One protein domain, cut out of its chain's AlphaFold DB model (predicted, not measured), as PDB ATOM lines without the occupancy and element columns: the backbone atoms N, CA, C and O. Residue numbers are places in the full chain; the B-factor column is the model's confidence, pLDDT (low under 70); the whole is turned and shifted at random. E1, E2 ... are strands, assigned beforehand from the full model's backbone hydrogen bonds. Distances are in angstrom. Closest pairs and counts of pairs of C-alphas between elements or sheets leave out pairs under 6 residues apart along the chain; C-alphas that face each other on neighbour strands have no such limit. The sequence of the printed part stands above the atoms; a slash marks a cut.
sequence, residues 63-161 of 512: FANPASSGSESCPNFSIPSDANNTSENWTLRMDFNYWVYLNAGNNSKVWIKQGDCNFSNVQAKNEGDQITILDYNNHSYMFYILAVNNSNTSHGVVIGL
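Overview. This is residues 63 to 161 of the 512 residues of an uncharacterized protein of Nanoarchaeota archaeon (UniProt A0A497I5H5). Two small twisted sheets, E1 E2 E3 and E4 E5 E6, are stacked partly face to face as a loose sandwich; E5 and E6 cover the first sheet, while E4 lies farther out. Parts of the long stretches 63 to 88 and 115 to 129 cover the side of E1 E2 E3 turned away from E5 and E6. The printed part has 99 residues, with six named strands, E1 to E6 in chain order, and no named helix. It is all strand by class, though the strands hold 42 of the 99 residues; each sheet is antiparallel, in the order E1 E2 E3 and E4 E5 E6. The whole is compact, with a radius of gyration of the C-alphas of 12.4 A and spans of 37 by 26 by 22 A.

Along the chain. Residues 63 to 88 hold no named element. E1 is residues 89 to 94, 16.4 A long, from C-alpha 89 at (0.018, 1.964, -7.259). E2 is residues 98 to 103, 16.9 A, and E3 is residues 109 to 114, 17.3 A. E4 is residues 130 to 134, 13.5 A. E5, the longest strand, is residues 140 to 151, 30.5 A, from C-alpha 140 at (11.209, 4.205, -33.272), and it bends by 55 degrees at residue 146. E6 is residues 154 to 160, 19.3 A, and ends with C-alpha 160 at (-1.751, 5.849, -29.623).

Arrangement. E1 E2 E3 form a meander, each strand the antiparallel neighbour of the one before, and E4 E5 E6 form another. In the hairpin E1 and E2, N 92 and O 100 are 2.8 A apart, within hydrogen-bond range. In the hairpin E2 and E3, N 101 and O 111 are 2.8 A apart. E5 pairs with E4 over residues 140 to 144, with N 131 and O 143 at 2.8 A. It pairs with E6 over residues 144 to 151, with N 146 and O 158 at 2.8 A. Between the sheets, the closest C-alphas of E2 and E5 are Asn 103 and Asn 150, 6.0 A. Those of E3 and E5 are Lys 109 and Val 148, 6.6 A. E3 and E4 are near each other, with 6 pairs of C-alphas within 10 A. E4 and E6 are apart. Residues 67 to 68 pair antiparallel with residues 155 to 156 of E6, and residues 125 to 126 with 109 to 110 of E3.

Size, cuts and confidence. The C-alphas of Thr 86 and Asn 137 are the two farthest apart, 38.2 A. The printed part has no cut. The link E3 to E4 is long, with 15 residues; the other links between named strands are tight. The mean pLDDT of the printed part is 92.4, and no printed residue is under 70.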
ATOM      1  N   PHE A  63      -2.473   2.139 -30.137       96.38
ATOM      2  CA  PHE A  63      -1.442   1.105 -30.164       96.38
ATOM      3  C   PHE A  63      -1.592   0.165 -28.964       96.38
ATOM      4  O   PHE A  63      -1.612  -1.050 -29.124       96.38
ATOM      5  N   ALA A  64      -1.738   0.729 -27.762       95.94
ATOM      6  CA  ALA A  64      -1.822  -0.044 -26.532       95.94
ATOM      7  C   ALA A  64      -2.798   0.584 -25.534       95.94
ATOM      8  O   ALA A  64      -2.822   1.802 -25.344       95.94
ATOM      9  N   ASN A  65      -3.575  -0.259 -24.858       94.44
ATOM     10  CA  ASN A  65      -4.488   0.124 -23.783       94.44
ATOM     11  C   ASN A  65      -4.324  -0.793 -22.554       94.44
ATOM     12  O   ASN A  65      -5.250  -1.525 -22.207       94.44
ATOM     13  N   PRO A  66      -3.159  -0.809 -21.878       89.44
ATOM     14  CA  PRO A  66      -3.015  -1.547 -20.627       89.44
ATOM     15  C   PRO A  66      -3.954  -0.945 -19.570       89.44
ATOM     16  O   PRO A  66      -3.626   0.038 -18.905       89.44
ATOM     17  N   ALA A  67      -5.140  -1.538 -19.449       88.25
ATOM     18  CA  ALA A  67      -6.196  -1.182 -18.516       88.25
ATOM     19  C   ALA A  67      -6.566  -2.416 -17.690       88.25
ATOM     20  O   ALA A  67      -6.719  -3.522 -18.210       88.25
ATOM     21  N   SER A  68      -6.667  -2.243 -16.375       89.38
ATOM     22  CA  SER A  68      -6.872  -3.346 -15.441       89.38
ATOM     23  C   SER A  68      -7.566  -2.872 -14.164       89.38
ATOM     24  O   SER A  68      -7.770  -1.681 -13.932       89.38
ATOM     25  N   SER A  69      -7.938  -3.839 -13.329       87.50
ATOM     26  CA  SER A  69      -8.356  -3.638 -11.934       87.50
ATOM     27  C   SER A  69      -7.313  -4.155 -10.933       87.50
ATOM     28  O   SER A  69      -7.520  -4.081  -9.725       87.50
ATOM     29  N   GLY A  70      -6.168  -4.656 -11.413       87.19
ATOM     30  CA  GLY A  70      -5.077  -5.169 -10.582       87.19
ATOM     31  C   GLY A  70      -3.690  -4.801 -11.109       87.19
ATOM     32  O   GLY A  70      -3.558  -4.141 -12.138       87.19
ATOM     33  N   SER A  71      -2.654  -5.225 -10.386       89.44
ATOM     34  CA  SER A  71      -1.253  -5.095 -10.803       89.44
ATOM     35  C   SER A  71      -0.715  -6.438 -11.280       89.44
ATOM     36  O   SER A  71      -1.077  -7.492 -10.755       89.44
ATOM     37  N   GLU A  72       0.210  -6.395 -12.223       89.50
ATOM     38  CA  GLU A  72       0.983  -7.552 -12.641       89.50
ATOM     39  C   GLU A  72       2.205  -7.768 -11.745       89.50
ATOM     40  O   GLU A  72       2.739  -6.837 -11.137       89.50
ATOM     41  N   SER A  73       2.660  -9.022 -11.667       86.94
ATOM     42  CA  SER A  73       3.853  -9.388 -10.904       86.94
ATOM     43  C   SER A  73       5.116  -8.868 -11.590       86.94
ATOM     44  O   SER A  73       5.405  -9.256 -12.731       86.94
ATOM     45  N   CYS A  74       5.899  -8.057 -10.870       82.94
ATOM     46  CA  CYS A  74       7.203  -7.593 -11.326       82.94
ATOM     47  C   CYS A  74       8.353  -7.951 -10.359       82.94
ATOM     48  O   CYS A  74       8.379  -7.464  -9.229       82.94
ATOM     49  N   PRO A  75       9.348  -8.742 -10.805       77.50
ATOM     50  CA  PRO A  75      10.410  -9.256  -9.937       77.50
ATOM     51  C   PRO A  75      11.482  -8.230  -9.516       77.50
ATOM     52  O   PRO A  75      12.140  -8.453  -8.507       77.50
ATOM     53  N   ASN A  76      11.649  -7.108 -10.231       87.06
ATOM     54  CA  ASN A  76      12.671  -6.076  -9.951       87.06
ATOM     55  C   ASN A  76      12.050  -4.684  -9.746       87.06
ATOM     56  O   ASN A  76      12.584  -3.674 -10.209       87.06
ATOM     57  N   PHE A  77      10.881  -4.632  -9.110       91.69
ATOM     58  CA  PHE A  77      10.154  -3.381  -8.937       91.69
ATOM     59  C   PHE A  77      10.923  -2.382  -8.060       91.69
ATOM     60  O   PHE A  77      11.450  -2.718  -7.000       91.69
ATOM     61  N   SER A  78      10.965  -1.124  -8.490       92.38
ATOM     62  CA  SER A  78      11.417  -0.002  -7.667       92.38
ATOM     63  C   SER A  78      10.592   1.227  -8.003       92.38
ATOM     64  O   SER A  78      10.449   1.575  -9.176       92.38
ATOM     65  N   ILE A  79      10.061   1.871  -6.966       91.19
ATOM     66  CA  ILE A  79       9.204   3.046  -7.101       91.19
ATOM     67  C   ILE A  79       9.990   4.226  -7.717       91.19
ATOM     68  O   ILE A  79      11.156   4.424  -7.355       91.19
ATOM     69  N   PRO A  80       9.393   5.005  -8.639       93.06
ATOM     70  CA  PRO A  80       9.998   6.243  -9.111       93.06
ATOM     71  C   PRO A  80      10.205   7.239  -7.969       93.06
ATOM     72  O   PRO A  80       9.414   7.299  -7.027       93.06
ATOM     73  N   SER A  81      11.257   8.051  -8.065       90.19
ATOM     74  CA  SER A  81      11.602   9.025  -7.020       90.19
ATOM     75  C   SER A  81      10.571  10.150  -6.849       90.19
ATOM     76  O   SER A  81      10.498  10.749  -5.778       90.19
ATOM     77  N   ASP A  82       9.763  10.418  -7.876       90.31
ATOM     78  CA  ASP A  82       8.722  11.450  -7.913       90.31
ATOM     79  C   ASP A  82       7.289  10.905  -7.720       90.31
ATOM     80  O   ASP A  82       6.315  11.659  -7.839       90.31
ATOM     81  N   ALA A  83       7.143   9.616  -7.394       90.88
ATOM     82  CA  ALA A  83       5.855   8.998  -7.085       90.88
ATOM     83  C   ALA A  83       5.472   9.156  -5.602       90.88
ATOM     84  O   ALA A  83       6.322   9.161  -4.708       90.88
ATOM     85  N   ASN A  84       4.171   9.236  -5.312       89.50
ATOM     86  CA  ASN A  84       3.678   9.259  -3.939       89.50
ATOM     87  C   ASN A  84       3.792   7.863  -3.303       89.50
ATOM     88  O   ASN A  84       2.992   6.963  -3.569       89.50
ATOM     89  N   ASN A  85       4.773   7.701  -2.414       86.50
ATOM     90  CA  ASN A  85       5.090   6.444  -1.731       86.50
ATOM     91  C   ASN A  85       4.044   5.973  -0.703       86.50
ATOM     92  O   ASN A  85       4.173   4.870  -0.178       86.50
ATOM     93  N   THR A  86       3.031   6.789  -0.406       87.94
ATOM     94  CA  THR A  86       1.927   6.435   0.504       87.94
ATOM     95  C   THR A  86       0.633   6.086  -0.225       87.94
ATOM     96  O   THR A  86      -0.324   5.650   0.407       87.94
ATOM     97  N   SER A  87       0.587   6.292  -1.542       90.12
ATOM     98  CA  SER A  87      -0.600   6.050  -2.362       90.12
ATOM     99  C   SER A  87      -0.591   4.663  -2.999       90.12
ATOM    100  O   SER A  87       0.464   4.051  -3.194       90.12
ATOM    101  N   GLU A  88      -1.784   4.183  -3.354       91.12
ATOM    102  CA  GLU A  88      -1.930   2.976  -4.166       91.12
ATOM    103  C   GLU A  88      -1.220   3.128  -5.510       91.12
ATOM    104  O   GLU A  88      -1.076   4.230  -6.053       91.12
ATOM    105  N   ASN A  89      -0.726   2.006  -6.020       92.00
ATOM    106  CA  ASN A  89       0.018   1.964  -7.259       92.00
ATOM    107  C   ASN A  89      -0.168   0.637  -7.981       92.00
ATOM    108  O   ASN A  89      -0.484  -0.385  -7.369       92.00
ATOM    109  N   TRP A  90       0.055   0.677  -9.289       93.62
ATOM    110  CA  TRP A  90      -0.174  -0.452 -10.175       93.62
ATOM    111  C   TRP A  90       0.918  -0.514 -11.228       93.62
ATOM    112  O   TRP A  90       1.325   0.509 -11.776       93.62
ATOM    113  N   THR A  91       1.389  -1.726 -11.501       94.38
ATOM    114  CA  THR A  91       2.357  -2.015 -12.559       94.38
ATOM    115  C   THR A  91       1.684  -2.904 -13.598       94.38
ATOM    116  O   THR A  91       1.155  -3.955 -13.245       94.38
ATOM    117  N   LEU A  92       1.690  -2.492 -14.862       95.00
ATOM    118  CA  LEU A  92       1.037  -3.181 -15.980       95.00
ATOM    119  C   LEU A  92       2.065  -3.488 -17.071       95.00
ATOM    120  O   LEU A  92       3.004  -2.707 -17.264       95.00
ATOM    121  N   ARG A  93       1.898  -4.601 -17.793       93.06
ATOM    122  CA  ARG A  93       2.712  -4.886 -18.981       93.06
ATOM    123  C   ARG A  93       2.113  -4.250 -20.222       93.06
ATOM    124  O   ARG A  93       0.907  -4.057 -20.340       93.06
ATOM    125  N   MET A  94       2.998  -3.962 -21.160       93.38
ATOM    126  CA  MET A  94       2.695  -3.536 -22.513       93.38
ATOM    127  C   MET A  94       3.608  -4.302 -23.479       93.38
ATOM    128  O   MET A  94       4.656  -4.828 -23.083       93.38
ATOM    129  N   ASP A  95       3.216  -4.359 -24.749       90.88
ATOM    130  CA  ASP A  95       4.023  -4.947 -25.818       90.88
ATOM    131  C   ASP A  95       5.442  -4.356 -25.896       90.88
ATOM    132  O   ASP A  95       5.760  -3.315 -25.317       90.88
ATOM    133  N   PHE A  96       6.334  -5.073 -26.586       92.56
ATOM    134  CA  PHE A  96       7.765  -4.746 -26.712       92.56
ATOM    135  C   PHE A  96       8.533  -4.708 -25.388       92.56
ATOM    136  O   PHE A  96       9.565  -4.044 -25.268       92.56
ATOM    137  N   ASN A  97       8.059  -5.486 -24.408       92.75
ATOM    138  CA  ASN A  97       8.641  -5.588 -23.070       92.75
ATOM    139  C   ASN A  97       8.668  -4.233 -22.340       92.75
ATOM    140  O   ASN A  97       9.621  -3.914 -21.622       92.75
ATOM    141  N   TYR A  98       7.631  -3.425 -22.552       94.56
ATOM    142  CA  TYR A  98       7.427  -2.205 -21.794       94.56
ATOM    143  C   TYR A  98       6.587  -2.463 -20.546       94.56
ATOM    144  O   TYR A  98       5.696  -3.310 -20.505       94.56
ATOM    145  N   TRP A  99       6.876  -1.675 -19.524       95.19
ATOM    146  CA  TRP A  99       6.180  -1.650 -18.258       95.19
ATOM    147  C   TRP A  99       5.634  -0.259 -18.011       95.19
ATOM    148  O   TRP A  99       6.316   0.747 -18.225       95.19
ATOM    149  N   VAL A 100       4.400  -0.229 -17.531       95.62
ATOM    150  CA  VAL A 100       3.673   0.975 -17.162       95.62
ATOM    151  C   VAL A 100       3.491   0.969 -15.655       95.62
ATOM    152  O   VAL A 100       3.023  -0.017 -15.092       95.62
ATOM    153  N   TYR A 101       3.841   2.070 -15.002       95.31
ATOM    154  CA  TYR A 101       3.581   2.292 -13.589       95.31
ATOM    155  C   TYR A 101       2.638   3.478 -13.400       95.31
ATOM    156  O   TYR A 101       2.820   4.540 -13.999       95.31
ATOM    157  N   LEU A 102       1.626   3.273 -12.562       94.81
ATOM    158  CA  LEU A 102       0.563   4.219 -12.241       94.81
ATOM    159  C   LEU A 102       0.519   4.408 -10.726       94.81
ATOM    160  O   LEU A 102       0.734   3.462  -9.968       94.81
ATOM    161  N   ASN A 103       0.224   5.626 -10.277       93.31
ATOM    162  CA  ASN A 103       0.173   5.967  -8.858       93.31
ATOM    163  C   ASN A 103      -1.034   6.867  -8.577       93.31
ATOM    164  O   ASN A 103      -1.171   7.933  -9.179       93.31
ATOM    165  N   ALA A 104      -1.894   6.460  -7.643       91.44
ATOM    166  CA  ALA A 104      -3.128   7.169  -7.298       91.44
ATOM    167  C   ALA A 104      -2.877   8.588  -6.756       91.44
ATOM    168  O   ALA A 104      -3.697   9.488  -6.930       91.44
ATOM    169  N   GLY A 105      -1.723   8.812  -6.119       87.50
ATOM    170  CA  GLY A 105      -1.326  10.107  -5.568       87.50
ATOM    171  C   GLY A 105      -0.789  11.089  -6.610       87.50
ATOM    172  O   GLY A 105      -0.542  12.249  -6.282       87.50
ATOM    173  N   ASN A 106      -0.614  10.651  -7.859       86.12
ATOM    174  CA  ASN A 106      -0.099  11.443  -8.967       86.12
ATOM    175  C   ASN A 106      -1.127  11.447 -10.108       86.12
ATOM    176  O   ASN A 106      -1.063  10.633 -11.027       86.12
ATOM    177  N   ASN A 107      -2.101  12.359 -10.035       82.69
ATOM    178  CA  ASN A 107      -3.193  12.404 -11.008       82.69
ATOM    179  C   ASN A 107      -2.685  12.635 -12.444       82.69
ATOM    180  O   ASN A 107      -1.809  13.474 -12.658       82.69
ATOM    181  N   SER A 108      -3.253  11.897 -13.402       83.62
ATOM    182  CA  SER A 108      -2.922  11.939 -14.838       83.62
ATOM    183  C   SER A 108      -1.439  11.723 -15.182       83.62
ATOM    184  O   SER A 108      -0.988  12.154 -16.244       83.62
ATOM    185  N   LYS A 109      -0.677  11.063 -14.298       90.38
ATOM    186  CA  LYS A 109       0.741  10.746 -14.502       90.38
ATOM    187  C   LYS A 109       0.986   9.255 -14.661       90.38
ATOM    188  O   LYS A 109       0.343   8.439 -13.999       90.38
ATOM    189  N   VAL A 110       1.970   8.927 -15.489       95.31
ATOM    190  CA  VAL A 110       2.380   7.561 -15.805       95.31
ATOM    191  C   VAL A 110       3.894   7.481 -15.992       95.31
ATOM    192  O   VAL A 110       4.514   8.408 -16.509       95.31
ATOM    193  N   TRP A 111       4.503   6.370 -15.590       95.94
ATOM    194  CA  TRP A 111       5.911   6.075 -15.857       95.94
ATOM    195  C   TRP A 111       5.988   4.883 -16.796       95.94
ATOM    196  O   TRP A 111       5.347   3.863 -16.560       95.94
ATOM    197  N   ILE A 112       6.764   5.015 -17.867       95.44
ATOM    198  CA  ILE A 112       6.857   4.005 -18.923       95.44
ATOM    199  C   ILE A 112       8.329   3.646 -19.105       95.44
ATOM    200  O   ILE A 112       9.167   4.538 -19.256       95.44
ATOM    201  N   LYS A 113       8.656   2.352 -19.069       94.19
ATOM    202  CA  LYS A 113      10.037   1.860 -19.185       94.19
ATOM    203  C   LYS A 113      10.102   0.550 -19.960       94.19
ATOM    204  O   LYS A 113       9.269  -0.318 -19.750       94.19
ATOM    205  N   GLN A 114      11.114   0.384 -20.808       94.38
ATOM    206  CA  GLN A 114      11.413  -0.889 -21.466       94.38
ATOM    207  C   GLN A 114      12.341  -1.761 -20.603       94.38
ATOM    208  O   GLN A 114      13.252  -1.248 -19.949       94.38
ATOM    209  N   GLY A 115      12.169  -3.083 -20.646       91.62
ATOM    210  CA  GLY A 115      13.140  -4.048 -20.121       91.62
ATOM    211  C   GLY A 115      12.814  -4.592 -18.732       91.62
ATOM    212  O   GLY A 115      12.700  -5.804 -18.555       91.62
ATOM    213  N   ASP A 116      12.681  -3.701 -17.750       90.12
ATOM    214  CA  ASP A 116      12.417  -4.027 -16.345       90.12
ATOM    215  C   ASP A 116      11.422  -3.032 -15.712       90.12
ATOM    216  O   ASP A 116      11.044  -2.043 -16.342       90.12
ATOM    217  N   CYS A 117      11.022  -3.269 -14.456       89.50
ATOM    218  CA  CYS A 117      10.153  -2.357 -13.689       89.50
ATOM    219  C   CYS A 117      10.889  -1.590 -12.578       89.50
ATOM    220  O   CYS A 117      10.298  -1.220 -11.558       89.50
ATOM    221  N   ASN A 118      12.189  -1.353 -12.737       93.50
ATOM    222  CA  ASN A 118      12.920  -0.439 -11.873       93.50
ATOM    223  C   ASN A 118      12.737   0.991 -12.394       93.50
ATOM    224  O   ASN A 118      13.496   1.465 -13.246       93.50
ATOM    225  N   PHE A 119      11.744   1.694 -11.858       94.00
ATOM    226  CA  PHE A 119      11.403   3.049 -12.281       94.00
ATOM    227  C   PHE A 119      12.163   4.149 -11.524       94.00
ATOM    228  O   PHE A 119      11.884   5.324 -11.740       94.00
ATOM    229  N   SER A 120      13.144   3.812 -10.677       91.69
ATOM    230  CA  SER A 120      13.851   4.783  -9.812       91.69
ATOM    231  C   SER A 120      14.402   6.018 -10.545       91.69
ATOM    232  O   SER A 120      14.376   7.118  -9.993       91.69
ATOM    233  N   ASN A 121      14.841   5.843 -11.798       88.38
ATOM    234  CA  ASN A 121      15.403   6.886 -12.668       88.38
ATOM    235  C   ASN A 121      14.487   7.279 -13.846       88.38
ATOM    236  O   ASN A 121      14.950   7.891 -14.808       88.38
ATOM    237  N   VAL A 122      13.212   6.891 -13.815       93.81
ATOM    238  CA  VAL A 122      12.235   7.213 -14.863       93.81
ATOM    239  C   VAL A 122      11.440   8.433 -14.423       93.81
ATOM    240  O   VAL A 122      10.991   8.502 -13.285       93.81
ATOM    241  N   GLN A 123      11.260   9.395 -15.322       92.12
ATOM    242  CA  GLN A 123      10.439  10.577 -15.066       92.12
ATOM    243  C   GLN A 123       8.979  10.316 -15.429       92.12
ATOM    244  O   GLN A 123       8.701   9.637 -16.423       92.12
ATOM    245  N   ALA A 124       8.059  10.904 -14.662       94.00
ATOM    246  CA  ALA A 124       6.644  10.862 -14.987       94.00
ATOM    247  C   ALA A 124       6.351  11.550 -16.330       94.00
ATOM    248  O   ALA A 124       6.916  12.598 -16.656       94.00
ATOM    249  N   LYS A 125       5.407  10.978 -17.068       95.50
ATOM    250  CA  LYS A 125       4.764  11.548 -18.251       95.50
ATOM    251  C   LYS A 125       3.306  11.852 -17.938       95.50
ATOM    252  O   LYS A 125       2.712  11.197 -17.082       95.50
ATOM    253  N   ASN A 126       2.745  12.840 -18.614       94.88
ATOM    254  CA  ASN A 126       1.367  13.280 -18.447       94.88
ATOM    255  C   ASN A 126       0.508  12.838 -19.635       94.88
ATOM    256  O   ASN A 126       1.013  12.559 -20.724       94.88
ATOM    257  N   GLU A 127      -0.807  12.836 -19.439       94.50
ATOM    258  CA  GLU A 127      -1.751  12.833 -20.559       94.50
ATOM    259  C   GLU A 127      -1.430  13.983 -21.532       94.50
ATOM    260  O   GLU A 127      -1.242  15.129 -21.122       94.50
ATOM    261  N   GLY A 128      -1.338  13.662 -22.822       94.75
ATOM    262  CA  GLY A 128      -0.941  14.574 -23.892       94.75
ATOM    263  C   GLY A 128       0.563  14.632 -24.179       94.75
ATOM    264  O   GLY A 128       0.940  15.235 -25.185       94.75
ATOM    265  N   ASP A 129       1.417  13.999 -23.367       97.12
ATOM    266  CA  ASP A 129       2.853  13.933 -23.651       97.12
ATOM    267  C   ASP A 129       3.150  12.926 -24.773       97.12
ATOM    268  O   ASP A 129       2.579  11.830 -24.829       97.12
ATOM    269  N   GLN A 130       4.090  13.293 -25.646       97.06
ATOM    270  CA  GLN A 130       4.657  12.395 -26.648       97.06
ATOM    271  C   GLN A 130       5.681  11.453 -25.995       97.06
ATOM    272  O   GLN A 130       6.467  11.845 -25.122       97.06
ATOM    273  N   ILE A 131       5.693  10.207 -26.451       96.44
ATOM    274  CA  ILE A 131       6.624   9.157 -26.054       96.44
ATOM    275  C   ILE A 131       7.155   8.425 -27.288       96.44
ATOM    276  O   ILE A 131       6.506   8.373 -28.332       96.44
ATOM    277  N   THR A 132       8.336   7.826 -27.150       95.94
ATOM    278  CA  THR A 132       8.929   6.966 -28.179       95.94
ATOM    279  C   THR A 132       8.909   5.522 -27.703       95.94
ATOM    280  O   THR A 132       9.424   5.218 -26.624       95.94
ATOM    281  N   ILE A 133       8.327   4.640 -28.512       95.25
ATOM    282  CA  ILE A 133       8.301   3.194 -28.286       95.25
ATOM    283  C   ILE A 133       9.195   2.525 -29.325       95.25
ATOM    284  O   ILE A 133       9.100   2.822 -30.515       95.25
ATOM    285  N   LEU A 134      10.079   1.646 -28.860       94.69
ATOM    286  CA  LEU A 134      10.957   0.844 -29.698       94.69
ATOM    287  C   LEU A 134      10.372  -0.557 -29.846       94.69
ATOM    288  O   LEU A 134      10.066  -1.200 -28.839       94.69
ATOM    289  N   ASP A 135      10.247  -1.041 -31.078       92.44
ATOM    290  CA  ASP A 135       9.946  -2.457 -31.302       92.44
ATOM    291  C   ASP A 135      11.173  -3.349 -31.023       92.44
ATOM    292  O   ASP A 135      12.256  -2.882 -30.656       92.44
ATOM    293  N   TYR A 136      11.020  -4.662 -31.211       90.56
ATOM    294  CA  TYR A 136      12.113  -5.627 -31.029       90.56
ATOM    295  C   TYR A 136      13.296  -5.425 -31.994       90.56
ATOM    296  O   TYR A 136      14.390  -5.917 -31.714       90.56
ATOM    297  N   ASN A 137      13.100  -4.685 -33.088       90.56
ATOM    298  CA  ASN A 137      14.111  -4.373 -34.097       90.56
ATOM    299  C   ASN A 137      14.697  -2.956 -33.923       90.56
ATOM    300  O   ASN A 137      15.523  -2.529 -34.728       90.56
ATOM    301  N   ASN A 138      14.341  -2.252 -32.840       91.69
ATOM    302  CA  ASN A 138      14.709  -0.865 -32.540       91.69
ATOM    303  C   ASN A 138      14.142   0.184 -33.515       91.69
ATOM    304  O   ASN A 138      14.691   1.287 -33.619       91.69
ATOM    305  N   HIS A 139      13.038  -0.101 -34.205       93.44
ATOM    306  CA  HIS A 139      12.313   0.941 -34.929       93.44
ATOM    307  C   HIS A 139      11.598   1.862 -33.946       93.44
ATOM    308  O   HIS A 139      10.976   1.409 -32.988       93.44
ATOM    309  N   SER A 140      11.713   3.170 -34.177       94.12
ATOM    310  CA  SER A 140      11.209   4.205 -33.272       94.12
ATOM    311  C   SER A 140       9.837   4.702 -33.698       94.12
ATOM    312  O   SER A 140       9.727   5.460 -34.658       94.12
ATOM    313  N   TYR A 141       8.814   4.319 -32.942       96.19
ATOM    314  CA  TYR A 141       7.444   4.779 -33.116       96.19
ATOM    315  C   TYR A 141       7.163   5.957 -32.184       96.19
ATOM    316  O   TYR A 141       7.458   5.896 -30.986       96.19
ATOM    317  N   MET A 142       6.590   7.031 -32.723       97.06
ATOM    318  CA  MET A 142       6.207   8.211 -31.942       97.06
ATOM    319  C   MET A 142       4.722   8.124 -31.602       97.06
ATOM    320  O   MET A 142       3.880   8.094 -32.496       97.06
ATOM    321  N   PHE A 143       4.400   8.083 -30.315       97.75
ATOM    322  CA  PHE A 143       3.030   7.982 -29.818       97.75
ATOM    323  C   PHE A 143       2.743   9.064 -28.788       97.75
ATOM    324  O   PHE A 143       3.649   9.694 -28.249       97.75
ATOM    325  N   TYR A 144       1.469   9.237 -28.472       98.06
ATOM    326  CA  TYR A 144       0.993  10.090 -27.399       98.06
ATOM    327  C   TYR A 144       0.302   9.267 -26.321       98.06
ATOM    328  O   TYR A 144      -0.377   8.275 -26.596       98.06
ATOM    329  N   ILE A 145       0.436   9.730 -25.083       97.75
ATOM    330  CA  ILE A 145      -0.402   9.277 -23.976       97.75
ATOM    331  C   ILE A 145      -1.764   9.954 -24.135       97.75
ATOM    332  O   ILE A 145      -1.914  11.140 -23.851       97.75
ATOM    333  N   LEU A 146      -2.753   9.216 -24.630       96.94
ATOM    334  CA  LEU A 146      -4.082   9.737 -24.952       96.94
ATOM    335  C   LEU A 146      -4.974   9.868 -23.716       96.94
ATOM    336  O   LEU A 146      -5.834  10.744 -23.680       96.94
ATOM    337  N   ALA A 147      -4.778   8.998 -22.723       96.00
ATOM    338  CA  ALA A 147      -5.502   9.037 -21.458       96.00
ATOM    339  C   ALA A 147      -4.738   8.314 -20.355       96.00
ATOM    340  O   ALA A 147      -4.122   7.280 -20.613       96.00
ATOM    341  N   VAL A 148      -4.838   8.813 -19.124       95.75
ATOM    342  CA  VAL A 148      -4.326   8.135 -17.924       95.75
ATOM    343  C   VAL A 148      -5.427   8.080 -16.874       95.75
ATOM    344  O   VAL A 148      -5.986   9.116 -16.511       95.75
ATOM    345  N   ASN A 149      -5.701   6.892 -16.336       93.94
ATOM    346  CA  ASN A 149      -6.567   6.739 -15.172       93.94
ATOM    347  C   ASN A 149      -5.822   6.031 -14.039       93.94
ATOM    348  O   ASN A 149      -5.312   4.927 -14.214       93.94
ATOM    349  N   ASN A 150      -5.818   6.661 -12.866       91.56
ATOM    350  CA  ASN A 150      -5.134   6.187 -11.664       91.56
ATOM    351  C   ASN A 150      -6.141   5.918 -10.528       91.56
ATOM    352  O   ASN A 150      -5.841   6.169  -9.362       91.56
ATOM    353  N   SER A 151      -7.362   5.479 -10.865       89.50
ATOM    354  CA  SER A 151      -8.415   5.176  -9.888       89.50
ATOM    355  C   SER A 151      -8.352   3.727  -9.400       89.50
ATOM    356  O   SER A 151      -8.128   2.813 -10.186       89.50
ATOM    357  N   ASN A 152      -8.681   3.490  -8.129       83.94
ATOM    358  CA  ASN A 152      -8.668   2.139  -7.552       83.94
ATOM    359  C   ASN A 152      -9.687   1.174  -8.186       83.94
ATOM    360  O   ASN A 152      -9.565  -0.038  -8.045       83.94
ATOM    361  N   THR A 153     -10.730   1.691  -8.844       85.69
ATOM    362  CA  THR A 153     -11.763   0.866  -9.495       85.69
ATOM    363  C   THR A 153     -11.361   0.391 -10.887       85.69
ATOM    364  O   THR A 153     -11.849  -0.633 -11.358       85.69
ATOM    365  N   SER A 154     -10.518   1.165 -11.565       89.88
ATOM    366  CA  SER A 154      -9.997   0.890 -12.898       89.88
ATOM    367  C   SER A 154      -8.835   1.840 -13.139       89.88
ATOM    368  O   SER A 154      -8.966   3.050 -12.941       89.88
ATOM    369  N   HIS A 155      -7.715   1.300 -13.584       93.19
ATOM    370  CA  HIS A 155      -6.509   2.065 -13.843       93.19
ATOM    371  C   HIS A 155      -5.859   1.585 -15.125       93.19
ATOM    372  O   HIS A 155      -5.980   0.423 -15.517       93.19
ATOM    373  N   GLY A 156      -5.174   2.495 -15.793       95.06
ATOM    374  CA  GLY A 156      -4.524   2.188 -17.047       95.06
ATOM    375  C   GLY A 156      -4.010   3.416 -17.761       95.06
ATOM    376  O   GLY A 156      -4.143   4.552 -17.300       95.06
ATOM    377  N   VAL A 157      -3.484   3.165 -18.950       96.44
ATOM    378  CA  VAL A 157      -3.115   4.203 -19.904       96.44
ATOM    379  C   VAL A 157      -3.608   3.814 -21.293       96.44
ATOM    380  O   VAL A 157      -3.599   2.639 -21.647       96.44
ATOM    381  N   VAL A 158      -4.039   4.797 -22.080       97.31
ATOM    382  CA  VAL A 158      -4.296   4.637 -23.516       97.31
ATOM    383  C   VAL A 158      -3.164   5.327 -24.264       97.31
ATOM    384  O   VAL A 158      -2.913   6.512 -24.049       97.31
ATOM    385  N   ILE A 159      -2.472   4.591 -25.129       98.25
ATOM    386  CA  ILE A 159      -1.332   5.058 -25.920       98.25
ATOM    387  C   ILE A 159      -1.658   4.863 -27.396       98.25
ATOM    388  O   ILE A 159      -2.075   3.782 -27.817       98.25
ATOM    389  N   GLY A 160      -1.456   5.902 -28.198       98.00
ATOM    390  CA  GLY A 160      -1.751   5.849 -29.623       98.00
ATOM    391  C   GLY A 160      -1.383   7.126 -30.354       98.00
ATOM    392  O   GLY A 160      -0.591   7.936 -29.872       98.00
ATOM    393  N   LEU A 161      -1.959   7.294 -31.534       98.25
ATOM    394  CA  LEU A 161      -1.757   8.460 -32.382       98.25
ATOM    395  C   LEU A 161      -2.712   9.584 -31.976       98.25
ATOM    396  O   LEU A 161      -3.926   9.397 -31.874       98.25
TER     397      LEU A 161